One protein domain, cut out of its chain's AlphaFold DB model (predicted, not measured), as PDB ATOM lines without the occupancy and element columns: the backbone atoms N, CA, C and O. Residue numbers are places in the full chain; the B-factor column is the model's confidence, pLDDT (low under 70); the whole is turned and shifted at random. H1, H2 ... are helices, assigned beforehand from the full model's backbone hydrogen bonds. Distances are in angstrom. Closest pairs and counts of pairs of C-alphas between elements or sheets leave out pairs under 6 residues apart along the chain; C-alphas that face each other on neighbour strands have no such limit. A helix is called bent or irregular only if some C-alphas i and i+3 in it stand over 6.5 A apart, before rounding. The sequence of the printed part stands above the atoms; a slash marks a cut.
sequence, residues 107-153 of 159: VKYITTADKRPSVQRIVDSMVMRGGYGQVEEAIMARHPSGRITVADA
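Overview. This is residues 107 to 153 of the 159 residues of a protein of Ixodes scapularis (UniProt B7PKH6). A loose, open chain has three separate short helices strung along it, with no shared core: H1 lies toward one end of the longest axis and H2 toward the other, and the small H3 is at the end of a tail that leads away from H2. The first stretch, residues 107 to 111, runs out toward the far end, the chain turns there, and H1 runs back toward the looping link that leads to H2; residues 112 to 118 and 141 to 146 stick out. The printed part has 47 residues with three named helices, in the order H1, H2, H3, and no named strand; the class is all helix, though under half of the residues, 23 of 47, are in named elements. The whole is loose, with a radius of gyration of the C-alphas of 13.1 A, and it spans 37 by 24 by 14 A.

Arrangement. The longest helix by residues is H1, residues 116 to 125, and it touches no helix. H2, residues 134 to 142, is apart from H1: no C-alpha of the one is within 8 A of the other. H3, residues 150 to 153, is apart from H1 and also from H2, by the same 8 A. Residues 112 to 118, of which 116 to 118 belong to H1, stand free, with no C-alpha 8 or more residues away along the chain within 10 A, and so do residues 141 to 146. In H1 and H2 every O i to N i+4 pair is within hydrogen-bond range; H3, with four residues, is too short for such a pair, and its one O i to N i+3 pair is within range.

Along the chain. H1 runs from Arg 116, C-alpha at (189.446, 186.659, 58.397), to Ser 125, C-alpha at (193.670, 174.070, 53.867), 14.0 A from first to last C-alpha. H2 measures 12.1 A from Gln 134 to Arg 142. H3 measures 5.2 A from Val 150 to Ala 153, whose C-alpha is at (214.529, 187.497, 65.556). No helix is bent or irregular.

Size, cuts and confidence. The outline is elongated, but only just. The two C-alphas farthest apart are those of Asp 114 and Arg 142, at 37.6 A, while the first and last printed C-alphas, of Val 107 and Ala 153, are 14.2 A apart. The printed part has no cut. The links from H1 to H2, 8 residues, and from H2 to H3, 7 residues, are short. The mean pLDDT of the printed part is 70.3, and the model's confidence is low, under 70, at residues 128 to 153.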
ATOM      1  N   VAL A 107     206.144 184.287  56.040       83.44
ATOM      2  CA  VAL A 107     204.983 184.938  55.416       83.44
ATOM      3  C   VAL A 107     203.864 185.099  56.434       83.44
ATOM      4  O   VAL A 107     203.381 184.134  57.028       83.44
ATOM      5  N   LYS A 108     203.408 186.341  56.606       85.50
ATOM      6  CA  LYS A 108     202.224 186.669  57.405       85.50
ATOM      7  C   LYS A 108     201.089 187.092  56.481       85.50
ATOM      8  O   LYS A 108     201.182 188.112  55.806       85.50
ATOM      9  N   TYR A 109     199.998 186.331  56.486       87.50
ATOM     10  CA  TYR A 109     198.776 186.699  55.771       87.50
ATOM     11  C   TYR A 109     197.980 187.714  56.596       87.50
ATOM     12  O   TYR A 109     197.578 187.428  57.724       87.50
ATOM     13  N   ILE A 110     197.744 188.898  56.031       91.38
ATOM     14  CA  ILE A 110     196.976 189.978  56.663       91.38
ATOM     15  C   ILE A 110     195.715 190.222  55.836       91.38
ATOM     16  O   ILE A 110     195.749 190.232  54.607       91.38
ATOM     17  N   THR A 111     194.581 190.395  56.508       95.38
ATOM     18  CA  THR A 111     193.297 190.670  55.859       95.38
ATOM     19  C   THR A 111     192.390 191.495  56.770       95.38
ATOM     20  O   THR A 111     192.679 191.667  57.955       95.38
ATOM     21  N   THR A 112     191.288 192.004  56.223       97.44
ATOM     22  CA  THR A 112     190.266 192.723  56.990       97.44
ATOM     23  C   THR A 112     189.484 191.766  57.894       97.44
ATOM     24  O   THR A 112     189.367 190.569  57.617       97.44
ATOM     25  N   ALA A 113     188.950 192.278  59.006       96.88
ATOM     26  CA  ALA A 113     188.326 191.447  60.040       96.88
ATOM     27  C   ALA A 113     187.162 190.584  59.513       96.88
ATOM     28  O   ALA A 113     187.029 189.427  59.910       96.88
ATOM     29  N   ASP A 114     186.372 191.114  58.581       97.75
ATOM     30  CA  ASP A 114     185.254 190.430  57.921       97.75
ATOM     31  C   ASP A 114     185.707 189.251  57.043       97.75
ATOM     32  O   ASP A 114     185.032 188.223  56.981       97.75
ATOM     33  N   LYS A 115     186.882 189.352  56.410       97.88
ATOM     34  CA  LYS A 115     187.446 188.301  55.546       97.88
ATOM     35  C   LYS A 115     188.245 187.256  56.312       97.88
ATOM     36  O   LYS A 115     188.508 186.179  55.769       97.88
ATOM     37  N   ARG A 116     188.611 187.536  57.567       96.19
ATOM     38  CA  ARG A 116     189.446 186.659  58.397       96.19
ATOM     39  C   ARG A 116     188.956 185.206  58.439       96.19
ATOM     40  O   ARG A 116     189.799 184.344  58.210       96.19
ATOM     41  N   PRO A 117     187.664 184.879  58.662       96.44
ATOM     42  CA  PRO A 117     187.228 183.479  58.716       96.44
ATOM     43  C   PRO A 117     187.468 182.723  57.401       96.44
ATOM     44  O   PRO A 117     187.904 181.573  57.411       96.44
ATOM     45  N   SER A 118     187.220 183.379  56.264       96.25
ATOM     46  CA  SER A 118     187.416 182.793  54.934       96.25
ATOM     47  C   SER A 118     188.897 182.627  54.605       96.25
ATOM     48  O   SER A 118     189.305 181.552  54.174       96.25
ATOM     49  N   VAL A 119     189.714 183.656  54.854       93.00
ATOM     50  CA  VAL A 119     191.168 183.595  54.636       93.00
ATOM     51  C   VAL A 119     191.805 182.536  55.529       93.00
ATOM     52  O   VAL A 119     192.595 181.737  55.040       93.00
ATOM     53  N   GLN A 120     191.413 182.472  56.803       90.12
ATOM     54  CA  GLN A 120     191.912 181.467  57.741       90.12
ATOM     55  C   GLN A 120     191.608 180.048  57.245       90.12
ATOM     56  O   GLN A 120     192.507 179.218  57.206       90.12
ATOM     57  N   ARG A 121     190.382 179.792  56.763       93.75
ATOM     58  CA  ARG A 121     190.016 178.492  56.179       93.75
ATOM     59  C   ARG A 121     190.896 178.120  54.983       93.75
ATOM     60  O   ARG A 121     191.303 176.969  54.876       93.75
ATOM     61  N   ILE A 122     191.194 179.078  54.100       90.62
ATOM     62  CA  ILE A 122     192.085 178.847  52.953       90.62
ATOM     63  C   ILE A 122     193.489 178.505  53.463       90.62
ATOM     64  O   ILE A 122     194.012 177.458  53.101       90.62
ATOM     65  N   VAL A 123     194.068 179.330  54.340       85.56
ATOM     66  CA  VAL A 123     195.418 179.127  54.901       85.56
ATOM     67  C   VAL A 123     195.545 177.798  55.660       85.56
ATOM     68  O   VAL A 123     196.580 177.138  55.585       85.56
ATOM     69  N   ASP A 124     194.501 177.366  56.365       84.06
ATOM     70  CA  ASP A 124     194.470 176.073  57.062       84.06
ATOM     71  C   ASP A 124     194.323 174.881  56.111       84.06
ATOM     72  O   ASP A 124     194.774 173.788  56.439       84.06
ATOM     73  N   SER A 125     193.757 175.092  54.920       83.75
ATOM     74  CA  SER A 125     193.670 174.070  53.867       83.75
ATOM     75  C   SER A 125     194.900 173.992  52.955       83.75
ATOM     76  O   SER A 125     195.012 173.052  52.168       83.75
ATOM     77  N   MET A 126     195.813 174.970  53.017       79.50
ATOM     78  CA  MET A 126     197.019 174.975  52.188       79.50
ATOM     79  C   MET A 126     197.942 173.820  52.588       79.50
ATOM     80  O   MET A 126     198.407 173.760  53.721       79.50
ATOM     81  N   VAL A 127     198.253 172.941  51.628       70.50
ATOM     82  CA  VAL A 127     199.232 171.846  51.801       70.50
ATOM     83  C   VAL A 127     200.646 172.394  52.024       70.50
ATOM     84  O   VAL A 127     201.457 171.753  52.676       70.50
ATOM     85  N   MET A 128     200.931 173.582  51.485       64.50
ATOM     86  CA  MET A 128     202.207 174.283  51.597       64.50
ATOM     87  C   MET A 128     201.936 175.742  51.952       64.50
ATOM     88  O   MET A 128     201.152 176.404  51.267       64.50
ATOM     89  N   ARG A 129     202.584 176.256  52.998       67.25
ATOM     90  CA  ARG A 129     202.483 177.669  53.389       67.25
ATOM     91  C   ARG A 129     203.689 178.435  52.856       67.25
ATOM     92  O   ARG A 129     204.815 177.957  52.930       67.25
ATOM     93  N   GLY A 130     203.463 179.637  52.321       63.53
ATOM     94  CA  GLY A 130     204.570 180.523  51.955       63.53
ATOM     95  C   GLY A 130     205.451 180.802  53.177       63.53
ATOM     96  O   GLY A 130     204.937 180.935  54.286       63.53
ATOM     97  N   GLY A 131     206.771 180.855  52.993       60.59
ATOM     98  CA  GLY A 131     207.720 181.167  54.069       60.59
ATOM     99  C   GLY A 131     207.951 180.077  55.117       60.59
ATOM    100  O   GLY A 131     208.789 180.272  55.983       60.59
ATOM    101  N   TYR A 132     207.251 178.943  55.026       57.06
ATOM    102  CA  TYR A 132     207.556 177.713  55.754       57.06
ATOM    103  C   TYR A 132     207.848 176.641  54.707       57.06
ATOM    104  O   TYR A 132     206.942 176.030  54.140       57.06
ATOM    105  N   GLY A 133     209.121 176.472  54.356       53.94
ATOM    106  CA  GLY A 133     209.512 175.447  53.391       53.94
ATOM    107  C   GLY A 133     209.266 174.034  53.940       53.94
ATOM    108  O   GLY A 133     209.349 173.811  55.146       53.94
ATOM    109  N   GLN A 134     209.093 173.050  53.048       54.47
ATOM    110  CA  GLN A 134     209.170 171.610  53.373       54.47
ATOM    111  C   GLN A 134     210.403 171.264  54.218       54.47
ATOM    112  O   GLN A 134     210.367 170.356  55.040       54.47
ATOM    113  N   VAL A 135     211.503 171.988  54.000       53.75
ATOM    114  CA  VAL A 135     212.762 171.816  54.725       53.75
ATOM    115  C   VAL A 135     212.632 172.272  56.175       53.75
ATOM    116  O   VAL A 135     213.112 171.576  57.058       53.75
ATOM    117  N   GLU A 136     211.948 173.383  56.448       55.56
ATOM    118  CA  GLU A 136     211.736 173.856  57.817       55.56
ATOM    119  C   GLU A 136     210.757 172.946  58.561       55.56
ATOM    120  O   GLU A 136     211.045 172.539  59.681       55.56
ATOM    121  N   GLU A 137     209.669 172.510  57.920       56.97
ATOM    122  CA  GLU A 137     208.790 171.484  58.496       56.97
ATOM    123  C   GLU A 137     209.532 170.160  58.743       56.97
ATOM    124  O   GLU A 137     209.358 169.548  59.797       56.97
ATOM    125  N   ALA A 138     210.418 169.733  57.836       56.47
ATOM    126  CA  ALA A 138     211.240 168.534  58.012       56.47
ATOM    127  C   ALA A 138     212.313 168.689  59.105       56.47
ATOM    128  O   ALA A 138     212.607 167.722  59.812       56.47
ATOM    129  N   ILE A 139     212.894 169.882  59.269       53.25
ATOM    130  CA  ILE A 139     213.829 170.210  60.355       53.25
ATOM    131  C   ILE A 139     213.081 170.233  61.689       53.25
ATOM    132  O   ILE A 139     213.525 169.586  62.633       53.25
ATOM    133  N   MET A 140     211.919 170.885  61.760       55.06
ATOM    134  CA  MET A 140     211.067 170.935  62.955       55.06
ATOM    135  C   MET A 140     210.524 169.545  63.324       55.06
ATOM    136  O   MET A 140     210.429 169.213  64.503       55.06
ATOM    137  N   ALA A 141     210.237 168.692  62.336       59.69
ATOM    138  CA  ALA A 141     209.871 167.293  62.559       59.69
ATOM    139  C   ALA A 141     211.034 166.454  63.121       59.69
ATOM    140  O   ALA A 141     210.802 165.508  63.872       59.69
ATOM    141  N   ARG A 142     212.286 166.791  62.777       55.19
ATOM    142  CA  ARG A 142     213.501 166.126  63.289       55.19
ATOM    143  C   ARG A 142     213.994 166.710  64.618       55.19
ATOM    144  O   ARG A 142     214.635 165.996  65.385       55.19
ATOM    145  N   HIS A 143     213.670 167.969  64.902       52.97
ATOM    146  CA  HIS A 143     214.064 168.708  66.101       52.97
ATOM    147  C   HIS A 143     212.850 169.434  66.708       52.97
ATOM    148  O   HIS A 143     212.745 170.655  66.611       52.97
ATOM    149  N   PRO A 144     211.932 168.705  67.372       55.25
ATOM    150  CA  PRO A 144     210.673 169.253  67.890       55.25
ATOM    151  C   PRO A 144     210.833 170.282  69.027       55.25
ATOM    152  O   PRO A 144     209.841 170.813  69.534       55.25
ATOM    153  N   SER A 145     212.062 170.572  69.461       51.56
ATOM    154  CA  SER A 145     212.358 171.546  70.505       51.56
ATOM    155  C   SER A 145     212.314 172.976  69.959       51.56
ATOM    156  O   SER A 145     213.339 173.541  69.591       51.56
ATOM    157  N   GLY A 146     211.112 173.552  69.983       51.84
ATOM    158  CA  GLY A 146     210.870 174.992  69.902       51.84
ATOM    159  C   GLY A 146     210.715 175.520  68.479       51.84
ATOM    160  O   GLY A 146     211.663 175.557  67.706       51.84
ATOM    161  N   ARG A 147     209.507 175.997  68.152       52.50
ATOM    162  CA  ARG A 147     209.300 176.864  66.985       52.50
ATOM    163  C   ARG A 147     210.253 178.052  67.114       52.50
ATOM    164  O   ARG A 147     210.147 178.768  68.103       52.50
ATOM    165  N   ILE A 148     211.111 178.283  66.125       50.03
ATOM    166  CA  ILE A 148     211.759 179.586  65.976       50.03
ATOM    167  C   ILE A 148     210.641 180.553  65.580       50.03
ATOM    168  O   ILE A 148     209.969 180.389  64.561       50.03
ATOM    169  N   THR A 149     210.351 181.495  66.461       49.88
ATOM    170  CA  THR A 149     209.296 182.491  66.301       49.88
ATOM    171  C   THR A 149     209.903 183.849  65.978       49.88
ATOM    172  O   THR A 149     211.090 184.089  66.163       49.88
ATOM    173  N   VAL A 150     209.068 184.801  65.561       40.94
ATOM    174  CA  VAL A 150     209.477 186.205  65.366       40.94
ATOM    175  C   VAL A 150     210.079 186.820  66.643       40.94
ATOM    176  O   VAL A 150     210.850 187.770  66.554       40.94
ATOM    177  N   ALA A 151     209.780 186.270  67.826       45.91
ATOM    178  CA  ALA A 151     210.392 186.694  69.085       45.91
ATOM    179  C   ALA A 151     211.890 186.339  69.182       45.91
ATOM    180  O   ALA A 151     212.616 186.991  69.926       45.91
ATOM    181  N   ASP A 152     212.359 185.360  68.406       48.06
ATOM    182  CA  ASP A 152     213.763 184.938  68.359       48.06
ATOM    183  C   ASP A 152     214.588 185.778  67.363       48.06
ATOM    184  O   ASP A 152     215.815 185.744  67.382       48.06
ATOM    185  N   ALA A 153     213.920 186.587  66.530       43.44
ATOM    186  CA  ALA A 153     214.529 187.497  65.556       43.44
ATOM    187  C   ALA A 153     214.796 188.916  66.115       43.44
ATOM    188  O   ALA A 153     214.939 189.864  65.347       43.44
TER     189      ALA A 153